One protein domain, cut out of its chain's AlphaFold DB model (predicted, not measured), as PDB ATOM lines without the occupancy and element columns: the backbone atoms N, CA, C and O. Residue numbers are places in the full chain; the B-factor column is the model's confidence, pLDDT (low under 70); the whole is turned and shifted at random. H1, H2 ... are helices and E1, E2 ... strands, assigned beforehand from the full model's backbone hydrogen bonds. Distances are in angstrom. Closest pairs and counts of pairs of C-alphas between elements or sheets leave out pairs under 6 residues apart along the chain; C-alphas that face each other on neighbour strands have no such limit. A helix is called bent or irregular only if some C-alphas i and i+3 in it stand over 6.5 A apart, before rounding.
ATOM      1  N   ALA A  13      39.431  16.283  39.154       48.09
ATOM      2  CA  ALA A  13      38.292  15.774  38.385       48.09
ATOM      3  C   ALA A  13      37.102  15.368  39.269       48.09
ATOM      4  O   ALA A  13      35.973  15.678  38.913       48.09
ATOM      5  N   ALA A  14      37.337  14.745  40.427       50.62
ATOM      6  CA  ALA A  14      36.272  14.409  41.373       50.62
ATOM      7  C   ALA A  14      35.632  15.661  42.000       50.62
ATOM      8  O   ALA A  14      34.419  15.709  42.206       50.62
ATOM      9  N   GLU A  15      36.431  16.699  42.266       54.59
ATOM     10  CA  GLU A  15      35.928  18.006  42.691       54.59
ATOM     11  C   GLU A  15      35.093  18.657  41.575       54.59
ATOM     12  O   GLU A  15      33.967  19.080  41.825       54.59
ATOM     13  N   TRP A  16      35.577  18.633  40.329       53.09
ATOM     14  CA  TRP A  16      34.866  19.112  39.140       53.09
ATOM     15  C   TRP A  16      33.540  18.372  38.900       53.09
ATOM     16  O   TRP A  16      32.538  19.014  38.591       53.09
ATOM     17  N   GLU A  17      33.503  17.047  39.060       55.69
ATOM     18  CA  GLU A  17      32.288  16.232  38.928       55.69
ATOM     19  C   GLU A  17      31.269  16.568  40.027       55.69
ATOM     20  O   GLU A  17      30.106  16.840  39.725       55.69
ATOM     21  N   GLY A  18      31.705  16.671  41.288       55.22
ATOM     22  CA  GLY A  18      30.834  17.077  42.397       55.22
ATOM     23  C   GLY A  18      30.324  18.522  42.283       55.22
ATOM     24  O   GLY A  18      29.211  18.833  42.713       55.22
ATOM     25  N   GLN A  19      31.110  19.416  41.678       58.50
ATOM     26  CA  GLN A  19      30.718  20.797  41.391       58.50
ATOM     27  C   GLN A  19      29.722  20.883  40.219       58.50
ATOM     28  O   GLN A  19      28.743  21.632  40.298       58.50
ATOM     29  N   LEU A  20      29.911  20.073  39.171       59.97
ATOM     30  CA  LEU A  20      28.961  19.903  38.066       59.97
ATOM     31  C   LEU A  20      27.617  19.360  38.553       59.97
ATOM     32  O   LEU A  20      26.582  19.863  38.129       59.97
ATOM     33  N   GLU A  21      27.606  18.391  39.471       57.56
ATOM     34  CA  GLU A  21      26.363  17.864  40.049       57.56
ATOM     35  C   GLU A  21      25.580  18.921  40.843       57.56
ATOM     36  O   GLU A  21      24.353  18.958  40.776       57.56
ATOM     37  N   ARG A  22      26.263  19.835  41.542       61.22
ATOM     38  CA  ARG A  22      25.610  20.946  42.260       61.22
ATOM     39  C   ARG A  22      25.021  21.982  41.309       61.22
ATOM     40  O   ARG A  22      23.898  22.431  41.531       61.22
ATOM     41  N   LEU A  23      25.737  22.305  40.230       63.72
ATOM     42  CA  LEU A  23      25.225  23.155  39.153       63.72
ATOM     43  C   LEU A  23      24.022  22.492  38.464       63.72
ATOM     44  O   LEU A  23      23.002  23.141  38.247       63.72
ATOM     45  N   LEU A  24      24.097  21.185  38.197       61.75
ATOM     46  CA  LEU A  24      22.991  20.385  37.666       61.75
ATOM     47  C   LEU A  24      21.776  20.402  38.600       61.75
ATOM     48  O   LEU A  24      20.665  20.580  38.115       61.75
ATOM     49  N   CYS A  25      21.956  20.252  39.915       53.94
ATOM     50  CA  CYS A  25      20.865  20.334  40.892       53.94
ATOM     51  C   CYS A  25      20.224  21.728  40.923       53.94
ATOM     52  O   CYS A  25      19.005  21.834  40.813       53.94
ATOM     53  N   ALA A  26      21.030  22.793  40.966       59.59
ATOM     54  CA  ALA A  26      20.533  24.167  40.939       59.59
ATOM     55  C   ALA A  26      19.767  24.495  39.645       59.59
ATOM     56  O   ALA A  26      18.737  25.168  39.686       59.59
ATOM     57  N   LEU A  27      20.240  23.982  38.504       59.69
ATOM     58  CA  LEU A  27      19.597  24.146  37.199       59.69
ATOM     59  C   LEU A  27      18.393  23.210  37.003       59.69
ATOM     60  O   LEU A  27      17.513  23.506  36.197       59.69
ATOM     61  N   ARG A  28      18.295  22.109  37.757       53.53
ATOM     62  CA  ARG A  28      17.126  21.214  37.764       53.53
ATOM     63  C   ARG A  28      15.962  21.811  38.562       53.53
ATOM     64  O   ARG A  28      14.819  21.593  38.185       53.53
ATOM     65  N   ASP A  29      16.224  22.652  39.562       53.47
ATOM     66  CA  ASP A  29      15.177  23.415  40.266       53.47
ATOM     67  C   ASP A  29      14.544  24.526  39.407       53.47
ATOM     68  O   ASP A  29      13.472  25.047  39.730       53.47
ATOM     69  N   MET A  30      15.125  24.814  38.235       50.72
ATOM     70  CA  MET A  30      14.529  25.700  37.232       50.72
ATOM     71  C   MET A  30      13.180  25.168  36.712       50.72
ATOM     72  O   MET A  30      12.403  25.938  36.159       50.72
ATOM     73  N   THR A  31      12.838  23.885  36.907       46.81
ATOM     74  CA  THR A  31      11.559  23.302  36.449       46.81
ATOM     75  C   THR A  31      10.322  23.809  37.202       46.81
ATOM     76  O   THR A  31       9.192  23.509  36.814       46.81
ATOM     77  N   HIS A  32      10.509  24.584  38.276       40.38
ATOM     78  CA  HIS A  32       9.431  25.293  38.978       40.38
ATOM     79  C   HIS A  32       9.324  26.778  38.595       40.38
ATOM     80  O   HIS A  32       8.477  27.491  39.134       40.38
ATOM     81  N   LEU A  33      10.107  27.244  37.615       46.47
ATOM     82  CA  LEU A  33      10.001  28.586  37.043       46.47
ATOM     83  C   LEU A  33       8.831  28.650  36.075       46.47
ATOM     84  O   LEU A  33       8.963  28.630  34.852       46.47
ATOM     85  N   THR A  34       7.638  28.680  36.645       47.09
ATOM     86  CA  THR A  34       6.519  29.344  35.990       47.09
ATOM     87  C   THR A  34       6.667  30.853  36.183       47.09
ATOM     88  O   THR A  34       7.688  31.332  36.662       47.09
ATOM     89  N   SER A  35       5.636  31.620  35.869       49.62
ATOM     90  CA  SER A  35       5.392  33.008  36.290       49.62
ATOM     91  C   SER A  35       5.444  33.259  37.823       49.62
ATOM     92  O   SER A  35       4.864  34.217  38.327       49.62
ATOM     93  N   THR A  36       6.131  32.394  38.568       54.12
ATOM     94  CA  THR A  36       6.469  32.425  39.985       54.12
ATOM     95  C   THR A  36       7.850  33.064  40.178       54.12
ATOM     96  O   THR A  36       8.769  32.781  39.410       54.12
ATOM     97  N   PRO A  37       8.037  33.916  41.199       62.09
ATOM     98  CA  PRO A  37       9.269  34.681  41.365       62.09
ATOM     99  C   PRO A  37      10.471  33.819  41.790       62.09
ATOM    100  O   PRO A  37      11.604  34.258  41.660       62.09
ATOM    101  N   SER A  38      10.268  32.598  42.282       68.19
ATOM    102  CA  SER A  38      11.330  31.784  42.883       68.19
ATOM    103  C   SER A  38      12.248  31.112  41.848       68.19
ATOM    104  O   SER A  38      11.782  30.295  41.055       68.19
ATOM    105  N   CYS A  39      13.548  31.398  41.905       73.75
ATOM    106  CA  CYS A  39      14.605  30.815  41.080       73.75
ATOM    107  C   CYS A  39      15.852  30.513  41.909       73.75
ATOM    108  O   CYS A  39      16.236  31.324  42.750       73.75
ATOM    109  N   SER A  40      16.544  29.415  41.611       80.75
ATOM    110  CA  SER A  40      17.912  29.203  42.090       80.75
ATOM    111  C   SER A  40      18.832  30.259  41.484       80.75
ATOM    112  O   SER A  40      18.871  30.449  40.267       80.75
ATOM    113  N   THR A  41      19.544  30.987  42.333       83.81
ATOM    114  CA  THR A  41      20.437  32.073  41.922       83.81
ATOM    115  C   THR A  41      21.750  31.981  42.668       83.81
ATOM    116  O   THR A  41      21.812  31.470  43.787       83.81
ATOM    117  N   LEU A  42      22.788  32.510  42.043       86.06
ATOM    118  CA  LEU A  42      24.088  32.676  42.646       86.06
ATOM    119  C   LEU A  42      24.220  34.082  43.237       86.06
ATOM    120  O   LEU A  42      23.982  35.073  42.545       86.06
ATOM    121  N   SER A  43      24.630  34.158  44.500       85.62
ATOM    122  CA  SER A  43      24.828  35.428  45.211       85.62
ATOM    123  C   SER A  43      26.267  35.950  45.142       85.62
ATOM    124  O   SER A  43      26.473  37.156  45.246       85.62
ATOM    125  N   ASP A  44      27.257  35.063  44.983       84.31
ATOM    126  CA  ASP A  44      28.683  35.412  44.944       84.31
ATOM    127  C   ASP A  44      29.457  34.477  43.991       84.31
ATOM    128  O   ASP A  44      29.519  33.273  44.250       84.31
ATOM    129  N   PRO A  45      30.113  34.997  42.932       80.62
ATOM    130  CA  PRO A  45      30.952  34.206  42.026       80.62
ATOM    131  C   PRO A  45      32.105  33.458  42.707       80.62
ATOM    132  O   PRO A  45      32.575  32.445  42.192       80.62
ATOM    133  N   LYS A  46      32.578  33.911  43.876       83.94
ATOM    134  CA  LYS A  46      33.611  33.187  44.637       83.94
ATOM    135  C   LYS A  46      33.083  31.886  45.233       83.94
ATOM    136  O   LYS A  46      33.851  30.948  45.412       83.94
ATOM    137  N   ASN A  47      31.780  31.830  45.495       86.06
ATOM    138  CA  ASN A  47      31.064  30.663  45.998       86.06
ATOM    139  C   ASN A  47      30.111  30.127  44.918       86.06
ATOM    140  O   ASN A  47      28.957  29.821  45.201       86.06
ATOM    141  N   TRP A  48      30.587  30.016  43.669       79.38
ATOM    142  CA  TRP A  48      29.769  29.715  42.482       79.38
ATOM    143  C   TRP A  48      28.983  28.393  42.526       79.38
ATOM    144  O   TRP A  48      28.085  28.182  41.717       79.38
ATOM    145  N   THR A  49      29.300  27.508  43.469       81.75
ATOM    146  CA  THR A  49      28.607  26.233  43.702       81.75
ATOM    147  C   THR A  49      27.449  26.334  44.698       81.75
ATOM    148  O   THR A  49      26.748  25.344  44.909       81.75
ATOM    149  N   ASP A  50      27.294  27.476  45.373       84.50
ATOM    150  CA  ASP A  50      26.295  27.714  46.415       84.50
ATOM    151  C   ASP A  50      25.102  28.500  45.855       84.50
ATOM    152  O   ASP A  50      25.044  29.732  45.891       84.50
ATOM    153  N   PHE A  51      24.151  27.763  45.284       82.81
ATOM    154  CA  PHE A  51      22.920  28.332  44.748       82.81
ATOM    155  C   PHE A  51      21.838  28.396  45.818       82.81
ATOM    156  O   PHE A  51      21.602  27.432  46.543       82.81
ATOM    157  N   GLN A  52      21.133  29.522  45.857       81.56
ATOM    158  CA  GLN A  52      20.055  29.771  46.803       81.56
ATOM    159  C   GLN A  52      18.755  30.050  46.055       81.56
ATOM    160  O   GLN A  52      18.744  30.777  45.054       81.56
ATOM    161  N   LEU A  53      17.656  29.469  46.542       81.31
ATOM    162  CA  LEU A  53      16.324  29.742  46.018       81.31
ATOM    163  C   LEU A  53      15.909  31.154  46.438       81.31
ATOM    164  O   LEU A  53      15.649  31.407  47.611       81.31
ATOM    165  N   ASN A  54      15.833  32.061  45.471       79.69
ATOM    166  CA  ASN A  54      15.514  33.465  45.685       79.69
ATOM    167  C   ASN A  54      14.292  33.880  44.874       79.69
ATOM    168  O   ASN A  54      14.080  33.407  43.759       79.69
ATOM    169  N   GLU A  55      13.507  34.809  45.409       80.94
ATOM    170  CA  GLU A  55      12.410  35.434  44.679       80.94
ATOM    171  C   GLU A  55      12.917  36.625  43.858       80.94
ATOM    172  O   GLU A  55      13.518  37.561  44.380       80.94
ATOM    173  N   LEU A  56      12.669  36.593  42.553       74.75
ATOM    174  CA  LEU A  56      13.039  37.609  41.586       74.75
ATOM    175  C   LEU A  56      11.804  38.093  40.841       74.75
ATOM    176  O   LEU A  56      11.027  37.303  40.305       74.75
ATOM    177  N   THR A  57      11.670  39.410  40.735       80.94
ATOM    178  CA  THR A  57      10.615  40.041  39.943       80.94
ATOM    179  C   THR A  57      10.887  39.811  38.453       80.94
ATOM    180  O   THR A  57      11.934  40.238  37.953       80.94
ATOM    181  N   PRO A  58       9.977  39.151  37.711       80.69
ATOM    182  CA  PRO A  58      10.099  39.037  36.264       80.69
ATOM    183  C   PRO A  58      10.020  40.410  35.596       80.69
ATOM    184  O   PRO A  58       9.444  41.358  36.134       80.69
ATOM    185  N   LYS A  59      10.558  40.514  34.380       85.06
ATOM    186  CA  LYS A  59      10.369  41.721  33.572       85.06
ATOM    187  C   LYS A  59       8.871  41.962  33.306       85.06
ATOM    188  O   LYS A  59       8.110  40.994  33.234       85.06
ATOM    189  N   PRO A  60       8.440  43.217  33.088       88.75
ATOM    190  CA  PRO A  60       7.083  43.490  32.627       88.75
ATOM    191  C   PRO A  60       6.759  42.706  31.348       88.75
ATOM    192  O   PRO A  60       7.565  42.672  30.413       88.75
ATOM    193  N   PHE A  61       5.583  42.079  31.322       88.19
ATOM    194  CA  PHE A  61       5.122  41.295  30.179       88.19
ATOM    195  C   PHE A  61       4.682  42.225  29.043       88.19
ATOM    196  O   PHE A  61       3.832  43.094  29.236       88.19
ATOM    197  N   GLY A  62       5.260  42.033  27.866       91.12
ATOM    198  CA  GLY A  62       5.025  42.809  26.658       91.12
ATOM    199  C   GLY A  62       4.333  42.013  25.556       91.12
ATOM    200  O   GLY A  62       4.100  40.809  25.646       91.12
ATOM    201  N   ASP A  63       4.017  42.708  24.464       95.88
ATOM    202  CA  ASP A  63       3.176  42.160  23.396       95.88
ATOM    203  C   ASP A  63       3.800  40.989  22.617       95.88
ATOM    204  O   ASP A  63       3.074  40.228  21.973       95.88
ATOM    205  N   LEU A  64       5.130  40.876  22.640       94.94
ATOM    206  CA  LEU A  64       5.923  39.877  21.914       94.94
ATOM    207  C   LEU A  64       6.499  38.784  22.829       94.94
ATOM    208  O   LEU A  64       7.284  37.958  22.370       94.94
ATOM    209  N   ASP A  65       6.131  38.779  24.109       91.38
ATOM    210  CA  ASP A  65       6.681  37.840  25.081       91.38
ATOM    211  C   ASP A  65       5.936  36.505  25.113       91.38
ATOM    212  O   ASP A  65       4.758  36.398  24.757       91.38
ATOM    213  N   VAL A  66       6.628  35.480  25.604       90.31
ATOM    214  CA  VAL A  66       6.066  34.165  25.906       90.31
ATOM    215  C   VAL A  66       6.559  33.748  27.284       90.31
ATOM    216  O   VAL A  66       7.766  33.634  27.490       90.31
ATOM    217  N   ASP A  67       5.635  33.482  28.206       89.50
ATOM    218  CA  ASP A  67       5.984  32.826  29.466       89.50
ATOM    219  C   ASP A  67       5.989  31.316  29.235       89.50
ATOM    220  O   ASP A  67       5.016  30.737  28.730       89.50
ATOM    221  N   ILE A  68       7.082  30.675  29.630       85.75
ATOM    222  CA  ILE A  68       7.308  29.244  29.463       85.75
ATOM    223  C   ILE A  68       7.366  28.611  30.850       85.75
ATOM    224  O   ILE A  68       8.173  29.010  31.681       85.75
ATOM    225  N   LYS A  69       6.540  27.589  31.087       83.62
ATOM    226  CA  LYS A  69       6.731  26.664  32.203       83.62
ATOM    227  C   LYS A  69       7.891  25.739  31.863       83.62
ATOM    228  O   LYS A  69       7.731  24.842  31.031       83.62
ATOM    229  N   ILE A  70       9.038  25.972  32.489       81.69
ATOM    230  CA  ILE A  70      10.254  25.186  32.267       81.69
ATOM    231  C   ILE A  70      10.016  23.733  32.699       81.69
ATOM    232  O   ILE A  70       9.502  23.470  33.781       81.69
ATOM    233  N   GLN A  71      10.371  22.780  31.840       83.94
ATOM    234  CA  GLN A  71      10.334  21.341  32.131       83.94
ATOM    235  C   GLN A  71      11.732  20.744  32.267       83.94
ATOM    236  O   GLN A  71      11.907  19.763  32.984       83.94
ATOM    237  N   ALA A  72      12.712  21.327  31.579       84.56
ATOM    238  CA  ALA A  72      14.119  20.975  31.675       84.56
ATOM    239  C   ALA A  72      14.987  22.145  31.189       84.56
ATOM    240  O   ALA A  72      14.533  22.983  30.410       84.56
ATOM    241  N   CYS A  73      16.246  22.168  31.617       84.50
ATOM    242  CA  CYS A  73      17.286  23.014  31.045       84.50
ATOM    243  C   CYS A  73      18.552  22.173  30.871       84.50
ATOM    244  O   CYS A  73      18.908  21.409  31.771       84.50
ATOM    245  N   GLY A  74      19.206  22.287  29.717       85.06
ATOM    246  CA  GLY A  74      20.566  21.784  29.537       85.06
ATOM    247  C   GLY A  74      21.570  22.591  30.364       85.06
ATOM    248  O   GLY A  74      21.281  23.719  30.773       85.06
ATOM    249  N   VAL A  75      22.727  21.990  30.640       83.69
ATOM    250  CA  VAL A  75      23.842  22.653  31.329       83.69
ATOM    251  C   VAL A  75      24.946  22.877  30.319       83.69
ATOM    252  O   VAL A  75      25.598  21.928  29.877       83.69
ATOM    253  N   CYS A  76      25.154  24.137  29.965       86.88
ATOM    254  CA  CYS A  76      26.161  24.525  29.000       86.88
ATOM    255  C   CYS A  76      27.475  24.866  29.715       86.88
ATOM    256  O   CYS A  76      27.491  25.380  30.834       86.88
ATOM    257  N   ALA A  77      28.616  24.658  29.056       84.62
ATOM    258  CA  ALA A  77      29.916  25.060  29.605       84.62
ATOM    259  C   ALA A  77      29.995  26.576  29.891       84.62
ATOM    260  O   ALA A  77      30.735  27.026  30.764       84.62
ATOM    261  N   SER A  78      29.207  27.369  29.169       85.25
ATOM    262  CA  SER A  78      29.054  28.812  29.362       85.25
ATOM    263  C   SER A  78      28.341  29.177  30.672       85.25
ATOM    264  O   SER A  78      28.634  30.237  31.225       85.25
ATOM    265  N   ASP A  79      27.475  28.312  31.214       86.50
ATOM    266  CA  ASP A  79      26.835  28.504  32.524       86.50
ATOM    267  C   ASP A  79      27.891  28.477  33.629       86.50
ATOM    268  O   ASP A  79      27.975  29.382  34.462       86.50
ATOM    269  N   LEU A  80      28.768  27.475  33.574       84.31
ATOM    270  CA  LEU A  80      29.924  27.340  34.451       84.31
ATOM    271  C   LEU A  80      30.896  28.516  34.285       84.31
ATOM    272  O   LEU A  80      31.315  29.132  35.266       84.31
ATOM    273  N   PHE A  81      31.247  28.857  33.043       85.25
ATOM    274  CA  PHE A  81      32.182  29.948  32.769       85.25
ATOM    275  C   PHE A  81      31.655  31.303  33.272       85.25
ATOM    276  O   PHE A  81      32.417  32.115  33.790       85.25
ATOM    277  N   THR A  82      30.343  31.530  33.189       85.12
ATOM    278  CA  THR A  82      29.704  32.758  33.684       85.12
ATOM    279  C   THR A  82      29.615  32.771  35.212       85.12
ATOM    280  O   THR A  82      30.038  33.737  35.840       85.12
ATOM    281  N   THR A  83      29.122  31.692  35.828       84.62
ATOM    282  CA  THR A  83      28.923  31.600  37.292       84.62
ATOM    283  C   THR A  83      30.229  31.651  38.082       84.62
ATOM    284  O   THR A  83      30.275  32.285  39.131       84.62
ATOM    285  N   SER A  84      31.309  31.077  37.548       83.94
ATOM    286  CA  SER A  84      32.655  31.145  38.143       83.94
ATOM    287  C   SER A  84      33.369  32.496  37.963       83.94
ATOM    288  O   SER A  84      34.503  32.657  38.410       83.94
ATOM    289  N   GLY A  85      32.735  33.481  37.311       82.75
ATOM    290  CA  GLY A  85      33.314  34.811  37.078       82.75
ATOM    291  C   GLY A  85      34.271  34.898  35.883       82.75
ATOM    292  O   GLY A  85      34.945  35.913  35.706       82.75
ATOM    293  N   GLY A  86      34.322  33.873  35.025       81.38
ATOM    294  CA  GLY A  86      35.150  33.860  33.813       81.38
ATOM    295  C   GLY A  86      34.753  34.921  32.777       81.38
ATOM    296  O   GLY A  86      35.594  35.377  32.003       81.38
ATOM    297  N   CYS A  87      33.500  35.382  32.811       77.00
ATOM    298  CA  CYS A  87      32.975  36.464  31.967       77.00
ATOM    299  C   CYS A  87      33.196  37.881  32.544       77.00
ATOM    300  O   CYS A  87      32.552  38.826  32.090       77.00
ATOM    301  N   GLY A  88      34.072  38.052  33.540       80.56
ATOM    302  CA  GLY A  88      34.278  39.329  34.230       80.56
ATOM    303  C   GLY A  88      33.303  39.537  35.392       80.56
ATOM    304  O   GLY A  88      32.748  38.574  35.923       80.56
ATOM    305  N   GLU A  89      33.108  40.789  35.814       80.81
ATOM    306  CA  GLU A  89      32.244  41.115  36.956       80.81
ATOM    307  C   GLU A  89      30.789  40.696  36.690       80.81
ATOM    308  O   GLU A  89      30.175  41.101  35.701       80.81
ATOM    309  N   GLN A  90      30.252  39.845  37.567       80.38
ATOM    310  CA  GLN A  90      28.893  39.318  37.456       80.38
ATOM    311  C   GLN A  90      27.938  40.115  38.344       80.38
ATOM    312  O   GLN A  90      28.192  40.302  39.534       80.38
ATOM    313  N   HIS A  91      26.798  40.519  37.788       81.88
ATOM    314  CA  HIS A  91      25.732  41.156  38.556       81.88
ATOM    315  C   HIS A  91      24.919  40.088  39.291       81.88
ATOM    316  O   HIS A  91      24.165  39.337  38.671       81.88
ATOM    317  N   CYS A  92      25.079  40.025  40.612       83.06
ATOM    318  CA  CYS A  92      24.322  39.113  41.465       83.06
ATOM    319  C   CYS A  92      23.055  39.793  42.028       83.06
ATOM    320  O   CYS A  92      23.075  41.006  42.257       83.06
ATOM    321  N   PRO A  93      21.956  39.050  42.273       85.69
ATOM    322  CA  PRO A  93      21.810  37.597  42.120       85.69
ATOM    323  C   PRO A  93      21.758  37.144  40.649       85.69
ATOM    324  O   PRO A  93      20.938  37.622  39.863       85.69
ATOM    325  N   LEU A  94      22.635  36.204  40.282       84.62
ATOM    326  CA  LEU A  94      22.814  35.710  38.914       84.62
ATOM    327  C   LEU A  94      22.020  34.416  38.693       84.62
ATOM    328  O   LEU A  94      22.056  33.510  39.520       84.62
ATOM    329  N   ARG A  95      21.347  34.299  37.543       83.25
ATOM    330  CA  ARG A  95      20.734  33.048  37.067       83.25
ATOM    331  C   ARG A  95      21.534  32.497  35.898       83.25
ATOM    332  O   ARG A  95      21.823  33.242  34.964       83.25
ATOM    333  N   ALA A  96      21.844  31.208  35.948       83.81
ATOM    334  CA  ALA A  96      22.420  30.467  34.833       83.81
ATOM    335  C   ALA A  96      21.351  29.588  34.159       83.81
ATOM    336  O   ALA A  96      20.248  29.442  34.688       83.81
ATOM    337  N   GLY A  97      21.680  29.007  33.007       84.50
ATOM    338  CA  GLY A  97      20.797  28.147  32.226       84.50
ATOM    339  C   GLY A  97      20.144  28.889  31.062       84.50
ATOM    340  O   GLY A  97      19.289  29.755  31.249       84.50
ATOM    341  N   HIS A  98      20.529  28.521  29.840       87.62
ATOM    342  CA  HIS A  98      19.958  29.073  28.605       87.62
ATOM    343  C   HIS A  98      19.565  28.018  27.563       87.62
ATOM    344  O   HIS A  98      19.206  28.357  26.437       87.62
ATOM    345  N   GLU A  99      19.586  26.741  27.935       90.31
ATOM    346  CA  GLU A  99      19.175  25.619  27.084       90.31
ATOM    347  C   GLU A  99      17.802  25.094  27.531       90.31
ATOM    348  O   GLU A  99      17.630  23.926  27.876       90.31
ATOM    349  N   ILE A 100      16.824  26.001  27.606       87.25
ATOM    350  CA  ILE A 100      15.528  25.780  28.257       87.25
ATOM    351  C   ILE A 100      14.542  25.069  27.320       87.25
ATOM    352  O   ILE A 100      14.313  25.497  26.189       87.25
ATOM    353  N   VAL A 101      13.871  24.038  27.841       89.75
ATOM    354  CA  VAL A 101      12.728  23.365  27.209       89.75
ATOM    355  C   VAL A 101      11.525  23.428  28.146       89.75
ATOM    356  O   VAL A 101      11.632  23.158  29.344       89.75
ATOM    357  N   GLY A 102      10.353  23.766  27.609       86.19
ATOM    358  CA  GLY A 102       9.136  23.861  28.405       86.19
ATOM    359  C   GLY A 102       7.864  24.071  27.592       86.19
ATOM    360  O   GLY A 102       7.864  23.998  26.364       86.19
ATOM    361  N   ILE A 103       6.767  24.339  28.302       87.00
ATOM    362  CA  ILE A 103       5.432  24.545  27.726       87.00
ATOM    363  C   ILE A 103       5.073  26.029  27.810       87.00
ATOM    364  O   ILE A 103       5.127  26.614  28.889       87.00
ATOM    365  N   ALA A 104       4.659  26.637  26.699       89.31
ATOM    366  CA  ALA A 104       4.146  28.007  26.705       89.31
ATOM    367  C   ALA A 104       2.829  28.090  27.502       89.31
ATOM    368  O   ALA A 104       1.861  27.405  27.174       89.31
ATOM    369  N   ILE A 105       2.789  28.936  28.535       88.06
ATOM    370  CA  ILE A 105       1.623  29.120  29.424       88.06
ATOM    371  C   ILE A 105       0.948  30.485  29.256       88.06
ATOM    372  O   ILE A 105      -0.233  30.630  29.565       88.06
ATOM    373  N   ARG A 106       1.672  31.479  28.732       88.88
ATOM    374  CA  ARG A 106       1.147  32.802  28.374       88.88
ATOM    375  C   ARG A 106       1.839  33.276  27.108       88.88
ATOM    376  O   ARG A 106       3.051  33.146  26.986       88.88
ATOM    377  N   VAL A 107       1.076  33.822  26.170       91.12
ATOM    378  CA  VAL A 107       1.583  34.272  24.867       91.12
ATOM    379  C   VAL A 107       1.099  35.694  24.622       91.12
ATOM    380  O   VAL A 107      -0.088  35.978  24.793       91.12
ATOM    381  N   GLY A 108       2.018  36.582  24.253       91.44
ATOM    382  CA  GLY A 108       1.720  37.970  23.938       91.44
ATOM    383  C   GLY A 108       0.847  38.114  22.685       91.44
ATOM    384  O   GLY A 108       0.929  37.294  21.767       91.44
TER     385      GLY A 108
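Overview. This is residues 13 to 108 of the 122 residues of the protein "ADH_N domain-containing protein" of Marssonina coronariae (UniProt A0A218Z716). Two separate two-stranded ribbons, E1 with E2 and E3 with E4, share one long helix, H1, which packs on the ribbon E1 E2 with its residues 22 to 32 and on the ribbon E3 E4 with its residues 24 to 32. The short helix H2 lies crosswise to H1, and from it a long link, residues 84 to 98, winds through the middle to E4. The printed part has 96 residues, with two named helices and four named strands in the order H1, E1, E2, E3, H2, E4; both sheets are antiparallel and the class is mixed, helices and strands. It is compact by its radius of gyration of the C-alphas, 13.9 A, yet elongated in outline, spanning 44 by 25 by 20 A.

Along the chain. H1, residues 13 to 32, begins at C-alpha 13 (38.292, 15.774, 38.385) and measures 30.4 A from first to last C-alpha. It is neither bent nor irregular, but only just: C-alphas 29 and 32 are 6.2 A apart. E1, residues 38 to 42, measures 12.8 A, and E2, residues 51 to 55, measures 12.7 A. E3, residues 66 to 74, measures 19.4 A and begins at C-alpha 66 (6.066, 34.165, 25.906). H2, residues 77 to 83, measures 10.1 A. E4, residues 99 to 107, measures 19.7 A and ends at C-alpha 107 (1.583, 34.272, 24.867).

Arrangement. H1 and E1 have 9 pairs of C-alphas within 8 A, the closest those of Ala 26 and Ser 40, 5.8 A apart. E1 and E2 form a hairpin, antiparallel at 139 degrees, with N 39 and O 54 within hydrogen-bond range at 2.8 A. H1 and E3 have 15 pairs of C-alphas within 8 A, the closest those of Thr 31 and Ile 70, 4.8 A apart. E3 and E4 are antiparallel at 160 degrees, with N 69 and O 103 at 2.8 A and N 101 and O 72 at 2.9 A. E3 bends by 83 degrees at residue 71, and E4 bends by 74 degrees at residue 103. H1 and E4 are near each other, with 5 pairs of C-alphas within 10 A. H1 and H2 are close but not clearly touching, about perpendicular at 82 degrees; their closest C-alphas, those of Leu 23 and Leu 80, are 7.9 A apart. E1 and E2 are each apart from E3 and E4. In H2 every O i to N i+4 pair is within hydrogen-bond range; in H1, 13 of 16 are.

Size, cuts and confidence. The two C-alphas farthest apart are those of Ala 14 and Asp 63, 46.8 A. The printed part has no cut, and its one long link is H2 to E4, with 15 residues. The mean pLDDT of the printed part is 76.7; residues 13 to 38 are under 70, and H1 has a mean of 55.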